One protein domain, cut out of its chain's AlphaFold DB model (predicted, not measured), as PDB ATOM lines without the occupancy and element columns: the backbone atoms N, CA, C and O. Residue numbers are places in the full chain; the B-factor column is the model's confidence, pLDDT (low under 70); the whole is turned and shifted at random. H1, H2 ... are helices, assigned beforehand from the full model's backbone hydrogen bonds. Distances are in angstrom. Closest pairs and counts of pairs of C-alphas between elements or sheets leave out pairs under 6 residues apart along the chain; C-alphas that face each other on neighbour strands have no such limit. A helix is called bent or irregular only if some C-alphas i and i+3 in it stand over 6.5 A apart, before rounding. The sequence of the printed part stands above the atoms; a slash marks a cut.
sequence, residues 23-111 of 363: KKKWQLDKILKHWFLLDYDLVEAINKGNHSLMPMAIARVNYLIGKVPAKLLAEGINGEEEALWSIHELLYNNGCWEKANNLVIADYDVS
ATOM      1  N   LYS A  23      18.030   2.247 -29.713       91.44
ATOM      2  CA  LYS A  23      19.325   2.428 -29.039       91.44
ATOM      3  C   LYS A  23      20.364   3.086 -29.953       91.44
ATOM      4  O   LYS A  23      21.075   3.983 -29.506       91.44
ATOM      5  N   LYS A  24      20.431   2.680 -31.228       91.12
ATOM      6  CA  LYS A  24      21.337   3.280 -32.222       91.12
ATOM      7  C   LYS A  24      21.032   4.759 -32.452       91.12
ATOM      8  O   LYS A  24      21.954   5.564 -32.446       91.12
ATOM      9  N   LYS A  25      19.758   5.131 -32.606       93.75
ATOM     10  CA  LYS A  25      19.366   6.540 -32.783       93.75
ATOM     11  C   LYS A  25      19.786   7.393 -31.588       93.75
ATOM     12  O   LYS A  25      20.477   8.385 -31.771       93.75
ATOM     13  N   TRP A  26      19.499   6.937 -30.368       95.56
ATOM     14  CA  TRP A  26      19.919   7.643 -29.153       95.56
ATOM     15  C   TRP A  26      21.444   7.812 -29.056       95.56
ATOM     16  O   TRP A  26      21.947   8.865 -28.664       95.56
ATOM     17  N   GLN A  27      22.199   6.779 -29.434       94.81
ATOM     18  CA  GLN A  27      23.656   6.841 -29.489       94.81
ATOM     19  C   GLN A  27      24.156   7.858 -30.522       94.81
ATOM     20  O   GLN A  27      25.092   8.601 -30.233       94.81
ATOM     21  N   LEU A  28      23.533   7.903 -31.701       95.81
ATOM     22  CA  LEU A  28      23.860   8.858 -32.755       95.81
ATOM     23  C   LEU A  28      23.594  10.294 -32.298       95.81
ATOM     24  O   LEU A  28      24.483  11.132 -32.398       95.81
ATOM     25  N   ASP A  29      22.429  10.554 -31.704       96.56
ATOM     26  CA  ASP A  29      22.079  11.874 -31.172       96.56
ATOM     27  C   ASP A  29      23.078  12.321 -30.101       96.56
ATOM     28  O   ASP A  29      23.508  13.475 -30.072       96.56
ATOM     29  N   LYS A  30      23.523  11.393 -29.242       96.50
ATOM     30  CA  LYS A  30      24.546  11.677 -28.232       96.50
ATOM     31  C   LYS A  30      25.892  12.055 -28.857       96.50
ATOM     32  O   LYS A  30      26.527  12.989 -28.364       96.50
ATOM     33  N   ILE A  31      26.322  11.337 -29.898       96.56
ATOM     34  CA  ILE A  31      27.555  11.619 -30.651       96.56
ATOM     35  C   ILE A  31      27.454  12.997 -31.311       96.56
ATOM     36  O   ILE A  31      28.340  13.826 -31.125       96.56
ATOM     37  N   LEU A  32      26.359  13.258 -32.028       96.00
ATOM     38  CA  LEU A  32      26.146  14.507 -32.759       96.00
ATOM     39  C   LEU A  32      26.022  15.711 -31.832       96.00
ATOM     40  O   LEU A  32      26.527  16.776 -32.155       96.00
ATOM     41  N   LYS A  33      25.433  15.547 -30.645       97.19
ATOM     42  CA  LYS A  33      25.376  16.611 -29.636       97.19
ATOM     43  C   LYS A  33      26.763  17.031 -29.130       97.19
ATOM     44  O   LYS A  33      26.951  18.185 -28.768       97.19
ATOM     45  N   HIS A  34      27.727  16.110 -29.111       97.44
ATOM     46  CA  HIS A  34      29.095  16.349 -28.631       97.44
ATOM     47  C   HIS A  34      30.120  16.232 -29.765       97.44
ATOM     48  O   HIS A  34      31.239  15.765 -29.554       97.44
ATOM     49  N   TRP A  35      29.731  16.632 -30.977       96.88
ATOM     50  CA  TRP A  35      30.544  16.480 -32.184       96.88
ATOM     51  C   TRP A  35      31.924  17.147 -32.067       96.88
ATOM     52  O   TRP A  35      32.899  16.620 -32.590       96.88
ATOM     53  N   PHE A  36      32.026  18.252 -31.323       96.38
ATOM     54  CA  PHE A  36      33.271  18.990 -31.092       96.38
ATOM     55  C   PHE A  36      34.298  18.235 -30.224       96.38
ATOM     56  O   PHE A  36      35.456  18.633 -30.149       96.38
ATOM     57  N   LEU A  37      33.895  17.139 -29.569       97.25
ATOM     58  CA  LEU A  37      34.791  16.234 -28.835       97.25
ATOM     59  C   LEU A  37      35.325  15.089 -29.710       97.25
ATOM     60  O   LEU A  37      35.936  14.153 -29.192       97.25
ATOM     61  N   LEU A  38      35.088  15.121 -31.020       97.00
ATOM     62  CA  LEU A  38      35.512  14.092 -31.964       97.00
ATOM     63  C   LEU A  38      36.273  14.703 -33.140       97.00
ATOM     64  O   LEU A  38      36.124  15.880 -33.454       97.00
ATOM     65  N   ASP A  39      37.070  13.871 -33.812       95.19
ATOM     66  CA  ASP A  39      37.715  14.275 -35.060       95.19
ATOM     67  C   ASP A  39      36.658  14.462 -36.153       95.19
ATOM     68  O   ASP A  39      35.716  13.670 -36.265       95.19
ATOM     69  N   TYR A  40      36.859  15.474 -36.996       95.38
ATOM     70  CA  TYR A  40      35.962  15.787 -38.109       95.38
ATOM     71  C   TYR A  40      35.694  14.564 -39.002       95.38
ATOM     72  O   TYR A  40      34.540  14.246 -39.286       95.38
ATOM     73  N   ASP A  41      36.745  13.817 -39.352       96.81
ATOM     74  CA  ASP A  41      36.657  12.634 -40.216       96.81
ATOM     75  C   ASP A  41      35.781  11.526 -39.609       96.81
ATOM     76  O   ASP A  41      35.064  10.821 -40.321       96.81
ATOM     77  N   LEU A  42      35.804  11.377 -38.279       95.31
ATOM     78  CA  LEU A  42      35.005  10.375 -37.578       95.31
ATOM     79  C   LEU A  42      33.518  10.745 -37.605       95.31
ATOM     80  O   LEU A  42      32.672   9.887 -37.860       95.31
ATOM     81  N   VAL A  43      33.204  12.021 -37.374       96.69
ATOM     82  CA  VAL A  43      31.834  12.543 -37.452       96.69
ATOM     83  C   VAL A  43      31.309  12.435 -38.884       96.69
ATOM     84  O   VAL A  43      30.192  11.965 -39.098       96.69
ATOM     85  N   GLU A  44      32.124  12.798 -39.877       97.25
ATOM     86  CA  GLU A  44      31.752  12.711 -41.287       97.25
ATOM     87  C   GLU A  44      31.490  11.259 -41.718       97.25
ATOM     88  O   GLU A  44      30.480  10.976 -42.366       97.25
ATOM     89  N   ALA A  45      32.345  10.314 -41.317       96.75
ATOM     90  CA  ALA A  45      32.153   8.895 -41.607       96.75
ATOM     91  C   ALA A  45      30.851   8.346 -40.995       96.75
ATOM     92  O   ALA A  45      30.131   7.589 -41.650       96.75
ATOM     93  N   ILE A  46      30.524   8.748 -39.763       96.31
ATOM     94  CA  ILE A  46      29.277   8.355 -39.095       96.31
ATOM     95  C   ILE A  46      28.064   8.964 -39.813       96.31
ATOM     96  O   ILE A  46      27.097   8.247 -40.071       96.31
ATOM     97  N   ASN A  47      28.137  10.236 -40.215       95.06
ATOM     98  CA  ASN A  47      27.082  10.910 -40.983       95.06
ATOM     99  C   ASN A  47      26.864  10.288 -42.368       95.06
ATOM    100  O   ASN A  47      25.735  10.230 -42.848       95.06
ATOM    101  N   LYS A  48      27.924   9.758 -42.991       96.81
ATOM    102  CA  LYS A  48      27.854   8.975 -44.238       96.81
ATOM    103  C   LYS A  48      27.252   7.571 -44.046       96.81
ATOM    104  O   LYS A  48      27.127   6.834 -45.019       96.81
ATOM    105  N   GLY A  49      26.879   7.191 -42.820       94.75
ATOM    106  CA  GLY A  49      26.232   5.914 -42.504       94.75
ATOM    107  C   GLY A  49      27.183   4.813 -42.031       94.75
ATOM    108  O   GLY A  49      26.767   3.660 -41.900       94.75
ATOM    109  N   ASN A  50      28.455   5.121 -41.743       94.25
ATOM    110  CA  ASN A  50      29.385   4.127 -41.212       94.25
ATOM    111  C   ASN A  50      29.172   3.902 -39.705       94.25
ATOM    112  O   ASN A  50      29.957   4.329 -38.855       94.25
ATOM    113  N   HIS A  51      28.100   3.186 -39.367       91.62
ATOM    114  CA  HIS A  51      27.726   2.901 -37.982       91.62
ATOM    115  C   HIS A  51      28.693   1.956 -37.254       91.62
ATOM    116  O   HIS A  51      28.614   1.832 -36.031       91.62
ATOM    117  N   SER A  52      29.629   1.318 -37.968       90.88
ATOM    118  CA  SER A  52      30.631   0.452 -37.337       90.88
ATOM    119  C   SER A  52      31.537   1.219 -36.364       90.88
ATOM    120  O   SER A  52      31.971   0.660 -35.360       90.88
ATOM    121  N   LEU A  53      31.725   2.523 -36.599       92.69
ATOM    122  CA  LEU A  53      32.551   3.424 -35.792       92.69
ATOM    123  C   LEU A  53      31.826   4.015 -34.571       92.69
ATOM    124  O   LEU A  53      32.460   4.656 -33.732       92.69
ATOM    125  N   MET A  54      30.511   3.809 -34.436       94.00
ATOM    126  CA  MET A  54      29.729   4.409 -33.348       94.00
ATOM    127  C   MET A  54      30.208   4.003 -31.948       94.00
ATOM    128  O   MET A  54      30.341   4.893 -31.110       94.00
ATOM    129  N   PRO A  55      30.518   2.723 -31.656       93.44
ATOM    130  CA  PRO A  55      30.999   2.340 -30.327       93.44
ATOM    131  C   PRO A  55      32.295   3.060 -29.945       93.44
ATOM    132  O   PRO A  55      32.438   3.507 -28.808       93.44
ATOM    133  N   MET A  56      33.192   3.258 -30.916       93.94
ATOM    134  CA  MET A  56      34.428   4.015 -30.728       93.94
ATOM    135  C   MET A  56      34.163   5.487 -30.426       93.94
ATOM    136  O   MET A  56      34.687   6.017 -29.446       93.94
ATOM    137  N   ALA A  57      33.307   6.132 -31.220       96.19
ATOM    138  CA  ALA A  57      32.921   7.519 -30.991       96.19
ATOM    139  C   ALA A  57      32.274   7.712 -29.610       96.19
ATOM    140  O   ALA A  57      32.629   8.638 -28.885       96.19
ATOM    141  N   ILE A  58      31.385   6.806 -29.193       95.56
ATOM    142  CA  ILE A  58      30.715   6.868 -27.885       95.56
ATOM    143  C   ILE A  58      31.710   6.703 -26.741       95.56
ATOM    144  O   ILE A  58      31.635   7.450 -25.766       95.56
ATOM    145  N   ALA A  59      32.629   5.741 -26.837       95.56
ATOM    146  CA  ALA A  59      33.648   5.530 -25.816       95.56
ATOM    147  C   ALA A  59      34.527   6.778 -25.647       95.56
ATOM    148  O   ALA A  59      34.750   7.224 -24.520       95.56
ATOM    149  N   ARG A  60      34.941   7.392 -26.763       96.25
ATOM    150  CA  ARG A  60      35.717   8.639 -26.774       96.25
ATOM    151  C   ARG A  60      34.941   9.803 -26.164       96.25
ATOM    152  O   ARG A  60      35.455  10.454 -25.259       96.25
ATOM    153  N   VAL A  61      33.694  10.015 -26.584       97.06
ATOM    154  CA  VAL A  61      32.822  11.060 -26.024       97.06
ATOM    155  C   VAL A  61      32.628  10.857 -24.520       97.06
ATOM    156  O   VAL A  61      32.828  11.791 -23.752       97.06
ATOM    157  N   ASN A  62      32.305   9.642 -24.067       96.81
ATOM    158  CA  ASN A  62      32.110   9.354 -22.642       96.81
ATOM    159  C   ASN A  62      33.378   9.621 -21.817       96.81
ATOM    160  O   ASN A  62      33.289  10.178 -20.723       96.81
ATOM    161  N   TYR A  63      34.550   9.245 -22.336       97.19
ATOM    162  CA  TYR A  63      35.830   9.504 -21.680       97.19
ATOM    163  C   TYR A  63      36.118  11.005 -21.564       97.19
ATOM    164  O   TYR A  63      36.475  11.480 -20.485       97.19
ATOM    165  N   LEU A  64      35.940  11.754 -22.656       97.56
ATOM    166  CA  LEU A  64      36.238  13.186 -22.707       97.56
ATOM    167  C   LEU A  64      35.244  14.013 -21.884       97.56
ATOM    168  O   LEU A  64      35.669  14.911 -21.163       97.56
ATOM    169  N   ILE A  65      33.954  13.661 -21.890       97.62
ATOM    170  CA  ILE A  65      32.941  14.296 -21.028       97.62
ATOM    171  C   ILE A  65      33.348  14.213 -19.552       97.62
ATOM    172  O   ILE A  65      33.192  15.183 -18.823       97.62
ATOM    173  N   GLY A  66      33.922  13.089 -19.107       97.06
ATOM    174  CA  GLY A  66      34.388  12.933 -17.725       97.06
ATOM    175  C   GLY A  66      35.614  13.784 -17.358       97.06
ATOM    176  O   GLY A  66      35.974  13.847 -16.184       97.06
ATOM    177  N   LYS A  67      36.279  14.408 -18.337       97.69
ATOM    178  CA  LYS A  67      37.463  15.263 -18.139       97.69
ATOM    179  C   LYS A  67      37.168  16.752 -18.284       97.69
ATOM    180  O   LYS A  67      37.927  17.559 -17.756       97.69
ATOM    181  N   VAL A  68      36.090  17.115 -18.974       97.81
ATOM    182  CA  VAL A  68      35.714  18.509 -19.222       97.81
ATOM    183  C   VAL A  68      34.780  19.012 -18.109       97.81
ATOM    184  O   VAL A  68      33.821  18.323 -17.762       97.81
ATOM    185  N   PRO A  69      35.007  20.214 -17.545       97.75
ATOM    186  CA  PRO A  69      34.084  20.819 -16.589       97.75
ATOM    187  C   PRO A  69      32.670  20.988 -17.165       97.75
ATOM    188  O   PRO A  69      32.498  21.468 -18.284       97.75
ATOM    189  N   ALA A  70      31.642  20.670 -16.372       97.75
ATOM    190  CA  ALA A  70      30.249  20.678 -16.832       97.75
ATOM    191  C   ALA A  70      29.754  22.050 -17.335       97.75
ATOM    192  O   ALA A  70      28.896  22.093 -18.213       97.75
ATOM    193  N   LYS A  71      30.301  23.156 -16.805       97.88
ATOM    194  CA  LYS A  71      29.973  24.525 -17.246       97.88
ATOM    195  C   LYS A  71      30.407  24.764 -18.694       97.88
ATOM    196  O   LYS A  71      29.556  25.007 -19.541       97.88
ATOM    197  N   LEU A  72      31.695  24.553 -18.979       97.62
ATOM    198  CA  LEU A  72      32.254  24.671 -20.329       97.62
ATOM    199  C   LEU A  72      31.564  23.717 -21.303       97.62
ATOM    200  O   LEU A  72      31.302  24.074 -22.444       97.62
ATOM    201  N   LEU A  73      31.231  22.502 -20.853       97.50
ATOM    202  CA  LEU A  73      30.529  21.540 -21.696       97.50
ATOM    203  C   LEU A  73      29.144  22.052 -22.129       97.50
ATOM    204  O   LEU A  73      28.764  21.849 -23.279       97.50
ATOM    205  N   ALA A  74      28.396  22.707 -21.235       97.81
ATOM    206  CA  ALA A  74      27.092  23.282 -21.562       97.81
ATOM    207  C   ALA A  74      27.210  24.442 -22.566       97.81
ATOM    208  O   ALA A  74      26.458  24.477 -23.538       97.81
ATOM    209  N   GLU A  75      28.186  25.330 -22.376       97.88
ATOM    210  CA  GLU A  75      28.500  26.438 -23.296       97.88
ATOM    211  C   GLU A  75      28.954  25.916 -24.672       97.88
ATOM    212  O   GLU A  75      28.472  26.360 -25.714       97.88
ATOM    213  N   GLY A  76      29.791  24.873 -24.696       96.75
ATOM    214  CA  GLY A  76      30.221  24.208 -25.927       96.75
ATOM    215  C   GLY A  76      29.069  23.544 -26.691       96.75
ATOM    216  O   GLY A  76      29.043  23.583 -27.919       96.75
ATOM    217  N   ILE A  77      28.070  22.990 -25.990       97.31
ATOM    218  CA  ILE A  77      26.842  22.458 -26.614       97.31
ATOM    219  C   ILE A  77      26.008  23.580 -27.249       97.31
ATOM    220  O   ILE A  77      25.376  23.347 -28.280       97.31
ATOM    221  N   ASN A  78      26.018  24.787 -26.674       97.38
ATOM    222  CA  ASN A  78      25.362  25.959 -27.260       97.38
ATOM    223  C   ASN A  78      26.121  26.521 -28.476       97.38
ATOM    224  O   ASN A  78      25.567  27.339 -29.207       97.38
ATOM    225  N   GLY A  79      27.358  26.068 -28.712       96.19
ATOM    226  CA  GLY A  79      28.206  26.530 -29.809       96.19
ATOM    227  C   GLY A  79      28.999  27.798 -29.489       96.19
ATOM    228  O   GLY A  79      29.388  28.508 -30.411       96.19
ATOM    229  N   GLU A  80      29.237  28.102 -28.210       98.00
ATOM    230  CA  GLU A  80      30.056  29.252 -27.815       98.00
ATOM    231  C   GLU A  80      31.538  29.009 -28.149       98.00
ATOM    232  O   GLU A  80      32.165  28.082 -27.632       98.00
ATOM    233  N   GLU A  81      32.111  29.845 -29.020       97.25
ATOM    234  CA  GLU A  81      33.467  29.647 -29.557       97.25
ATOM    235  C   GLU A  81      34.549  29.656 -28.464       97.25
ATOM    236  O   GLU A  81      35.424  28.792 -28.465       97.25
ATOM    237  N   GLU A  82      34.457  30.569 -27.494       97.62
ATOM    238  CA  GLU A  82      35.412  30.680 -26.378       97.62
ATOM    239  C   GLU A  82      35.431  29.416 -25.506       97.62
ATOM    240  O   GLU A  82      36.495  28.931 -25.101       97.62
ATOM    241  N   ALA A  83      34.258  28.825 -25.262       97.88
ATOM    242  CA  ALA A  83      34.146  27.577 -24.522       97.88
ATOM    243  C   ALA A  83      34.750  26.412 -25.315       97.88
ATOM    244  O   ALA A  83      35.493  25.606 -24.754       97.88
ATOM    245  N   LEU A  84      34.496  26.338 -26.627       97.62
ATOM    246  CA  LEU A  84      35.077  25.311 -27.499       97.62
ATOM    247  C   LEU A  84      36.609  25.385 -27.532       97.62
ATOM    248  O   LEU A  84      37.275  24.355 -27.392       97.62
ATOM    249  N   TRP A  85      37.169  26.591 -27.655       97.62
ATOM    250  CA  TRP A  85      38.613  26.821 -27.586       97.62
ATOM    251  C   TRP A  85      39.191  26.410 -26.233       97.62
ATOM    252  O   TRP A  85      40.154  25.644 -26.189       97.62
ATOM    253  N   SER A  86      38.552  26.828 -25.138       97.94
ATOM    254  CA  SER A  86      38.970  26.487 -23.772       97.94
ATOM    255  C   SER A  86      38.952  24.974 -23.523       97.94
ATOM    256  O   SER A  86      39.866  24.421 -22.910       97.94
ATOM    257  N   ILE A  87      37.932  24.271 -24.030       97.88
ATOM    258  CA  ILE A  87      37.851  22.806 -23.968       97.88
ATOM    259  C   ILE A  87      39.000  22.180 -24.753       97.88
ATOM    260  O   ILE A  87      39.661  21.268 -24.251       97.88
ATOM    261  N   HIS A  88      39.239  22.649 -25.978       96.62
ATOM    262  CA  HIS A  88      40.280  22.095 -26.832       96.62
ATOM    263  C   HIS A  88      41.672  22.280 -26.216       96.62
ATOM    264  O   HIS A  88      42.443  21.322 -26.156       96.62
ATOM    265  N   GLU A  89      41.965  23.472 -25.694       97.19
ATOM    266  CA  GLU A  89      43.206  23.778 -24.982       97.19
ATOM    267  C   GLU A  89      43.382  22.889 -23.743       97.19
ATOM    268  O   GLU A  89      44.424  22.250 -23.581       97.19
ATOM    269  N   LEU A  90      42.347  22.766 -22.906       97.88
ATOM    270  CA  LEU A  90      42.383  21.922 -21.712       97.88
ATOM    271  C   LEU A  90      42.660  20.457 -22.069       97.88
ATOM    272  O   LEU A  90      43.492  19.805 -21.432       97.88
ATOM    273  N   LEU A  91      41.980  19.920 -23.081       97.19
ATOM    274  CA  LEU A  91      42.158  18.532 -23.505       97.19
ATOM    275  C   LEU A  91      43.529  18.293 -24.143       97.19
ATOM    276  O   LEU A  91      44.111  17.222 -23.939       97.19
ATOM    277  N   TYR A  92      44.047  19.271 -24.887       96.00
ATOM    278  CA  TYR A  92      45.366  19.211 -25.508       96.00
ATOM    279  C   TYR A  92      46.483  19.250 -24.460       96.00
ATOM    280  O   TYR A  92      47.304  18.335 -24.414       96.00
ATOM    281  N   ASN A  93      46.453  20.224 -23.545       97.31
ATOM    282  CA  ASN A  93      47.473  20.399 -22.505       97.31
ATOM    283  C   ASN A  93      47.568  19.191 -21.557       97.31
ATOM    284  O   ASN A  93      48.645  18.863 -21.069       97.31
ATOM    285  N   ASN A  94      46.460  18.479 -21.336       96.62
ATOM    286  CA  ASN A  94      46.432  17.270 -20.504       96.62
ATOM    287  C   ASN A  94      46.723  15.961 -21.272       96.62
ATOM    288  O   ASN A  94      46.691  14.866 -20.684       96.62
ATOM    289  N   GLY A  95      46.952  16.040 -22.589       96.06
ATOM    290  CA  GLY A  95      47.117  14.874 -23.463       96.06
ATOM    291  C   GLY A  95      45.886  13.957 -23.478       96.06
ATOM    292  O   GLY A  95      45.996  12.748 -23.693       96.06
ATOM    293  N   CYS A  96      44.698  14.492 -23.181       96.94
ATOM    294  CA  CYS A  96      43.466  13.711 -23.107       96.94
ATOM    295  C   CYS A  96      43.032  13.206 -24.485       96.94
ATOM    296  O   CYS A  96      42.488  12.107 -24.571       96.94
ATOM    297  N   TRP A  97      43.319  13.958 -25.551       94.69
ATOM    298  CA  TRP A  97      43.051  13.540 -26.928       94.69
ATOM    299  C   TRP A  97      43.795  12.261 -27.311       94.69
ATOM    300  O   TRP A  97      43.184  11.311 -27.798       94.69
ATOM    301  N   GLU A  98      45.095  12.194 -27.024       92.56
ATOM    302  CA  GLU A  98      45.905  11.008 -27.319       92.56
ATOM    303  C   GLU A  98      45.440   9.792 -26.517       92.56
ATOM    304  O   GLU A  98      45.335   8.688 -27.051       92.56
ATOM    305  N   LYS A  99      45.096   9.994 -25.240       94.94
ATOM    306  CA  LYS A  99      44.541   8.930 -24.392       94.94
ATOM    307  C   LYS A  99      43.206   8.431 -24.934       94.94
ATOM    308  O   LYS A  99      42.990   7.223 -24.982       94.94
ATOM    309  N   ALA A 100      42.343   9.336 -25.391       95.06
ATOM    310  CA  ALA A 100      41.048   8.983 -25.952       95.06
ATOM    311  C   ALA A 100      41.170   8.236 -27.295       95.06
ATOM    312  O   ALA A 100      40.424   7.292 -27.543       95.06
ATOM    313  N   ASN A 101      42.162   8.585 -28.121       90.94
ATOM    314  CA  ASN A 101      42.488   7.877 -29.369       90.94
ATOM    315  C   ASN A 101      43.052   6.465 -29.157       90.94
ATOM    316  O   ASN A 101      43.049   5.644 -30.078       90.94
ATOM    317  N   ASN A 102      43.544   6.185 -27.952       89.62
ATOM    318  CA  ASN A 102      44.111   4.899 -27.562       89.62
ATOM    319  C   ASN A 102      43.184   4.091 -26.642       89.62
ATOM    320  O   ASN A 102      43.620   3.097 -26.060       89.62
ATOM    321  N   LEU A 103      41.914   4.489 -26.505       90.56
ATOM    322  CA  LEU A 103      40.940   3.731 -25.727       90.56
ATOM    323  C   LEU A 103      40.737   2.339 -26.330       90.56
ATOM    324  O   LEU A 103      40.379   2.189 -27.497       90.56
ATOM    325  N   VAL A 104      40.927   1.319 -25.496       85.00
ATOM    326  CA  VAL A 104      40.582  -0.060 -25.832       85.00
ATOM    327  C   VAL A 104      39.084  -0.218 -25.599       85.00
ATOM    328  O   VAL A 104      38.621  -0.223 -24.460       85.00
ATOM    329  N   ILE A 105      38.312  -0.287 -26.679       85.75
ATOM    330  CA  ILE A 105      36.869  -0.533 -26.603       85.75
ATOM    331  C   ILE A 105      36.695  -2.035 -26.421       85.75
ATOM    332  O   ILE A 105      37.003  -2.800 -27.331       85.75
ATOM    333  N   ALA A 106      36.261  -2.439 -25.227       67.94
ATOM    334  CA  ALA A 106      36.203  -3.842 -24.819       67.94
ATOM    335  C   ALA A 106      35.267  -4.704 -25.687       67.94
ATOM    336  O   ALA A 106      35.496  -5.899 -25.804       67.94
ATOM    337  N   ASP A 107      34.280  -4.102 -26.356       57.41
ATOM    338  CA  ASP A 107      33.142  -4.848 -26.895       57.41
ATOM    339  C   ASP A 107      32.839  -4.492 -28.357       57.41
ATOM    340  O   ASP A 107      31.774  -3.974 -28.697       57.41
ATOM    341  N   TYR A 108      33.771  -4.798 -29.256       56.38
ATOM    342  CA  TYR A 108      33.321  -5.395 -30.509       56.38
ATOM    343  C   TYR A 108      33.512  -6.890 -30.331       56.38
ATOM    344  O   TYR A 108      34.643  -7.349 -30.200       56.38
ATOM    345  N   ASP A 109      32.414  -7.638 -30.292       48.25
ATOM    346  CA  ASP A 109      32.412  -9.088 -30.442       48.25
ATOM    347  C   ASP A 109      32.998  -9.425 -31.829       48.25
ATOM    348  O   ASP A 109      32.304  -9.668 -32.815       48.25
ATOM    349  N   VAL A 110      34.331  -9.394 -31.924       50.88
ATOM    350  CA  VAL A 110      35.127  -9.917 -33.045       50.88
ATOM    351  C   VAL A 110      34.994 -11.448 -33.102       50.88
ATOM    352  O   VAL A 110      35.486 -12.076 -34.030       50.88
ATOM    353  N   SER A 111      34.245 -12.061 -32.178       48.19
ATOM    354  CA  SER A 111      33.774 -13.446 -32.253       48.19
ATOM    355  C   SER A 111      33.028 -13.755 -33.564       48.19
ATOM    356  O   SER A 111      33.049 -14.891 -34.021       48.19
TER     357      SER A 111
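This is residues 23 to 111 of the 363 residues of an uncharacterized protein of Daucus carota subsp. sativus (UniProt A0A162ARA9). The longest helix, H3, lies in the middle, with H1 and H6 on nearly opposite sides of it and H2 packed on its first part. Beyond its last end H4 and H5 cross each other as a pair, while the unnamed tail, residues 102 to 111, runs away from that pair and makes much of the length. The printed part has 89 residues, with six named helices in the order H1 to H6 and no named strand; its class is all helix. It is compact, with a radius of gyration of the C-alphas of 13.2 A, yet elongated in outline, spanning 42 by 24 by 21 A.

Find C-alpha 23 at (19.325, 2.428, -29.039); from there H1 runs through residues 23 to 33, 15.4 A long. After a short link, H2 takes residues 40 to 47. Look for C-alpha 51 at (27.726, 2.901, -37.982), where H3 begins; it takes residues 51 to 65, 21.1 A long, and is irregular, for C-alphas 52 and 55 are 7.3 A apart. H4 follows in residues 70 to 78, 12.7 A long, and H5 in residues 81 to 93, 18.2 A long. H6, residues 96 to 101, ends with C-alpha 101 at (42.488, 7.877, -29.369).

Begin at the hub, H3, which touches three helices. H1 touches it at a steep tilt of 53 degrees, the same way, and their closest C-alphas, those of Ile 31 and Ile 58, are 6.3 A apart. H2 touches residues 53 to 57 of H3 alone, at a steep tilt of 50 degrees, opposite ways; the closest C-alphas are those of Ile 46 and Leu 53, 6.8 A apart. H6 touches residues 60 to 64 of H3 alone, at a shallow tilt of 18 degrees, opposite ways; the closest C-alphas are those of Arg 60 and Ala 100, 5.4 A apart. Farther on, H4 touches residues 83 to 87 of H5 alone at a steep tilt of 50 degrees, opposite ways, with the C-alphas of Gly 76 and Leu 84 closest, 5.2 A apart. H3 and H5 are only just apart, their closest C-alphas 8.0 A from each other. In H1, H2, H4, H5 and H6 each O i to N i+4 pair is within hydrogen-bond range; in H3 9 of 11 are.

The two C-alphas farthest apart are those of Glu 82 and Ser 111, at 44.5 A. The printed part has no cut, and no link between helices is long. Look in the B-factor column at residues 106 to 111: their pLDDT is under 70, while the mean of the printed part is 93.0.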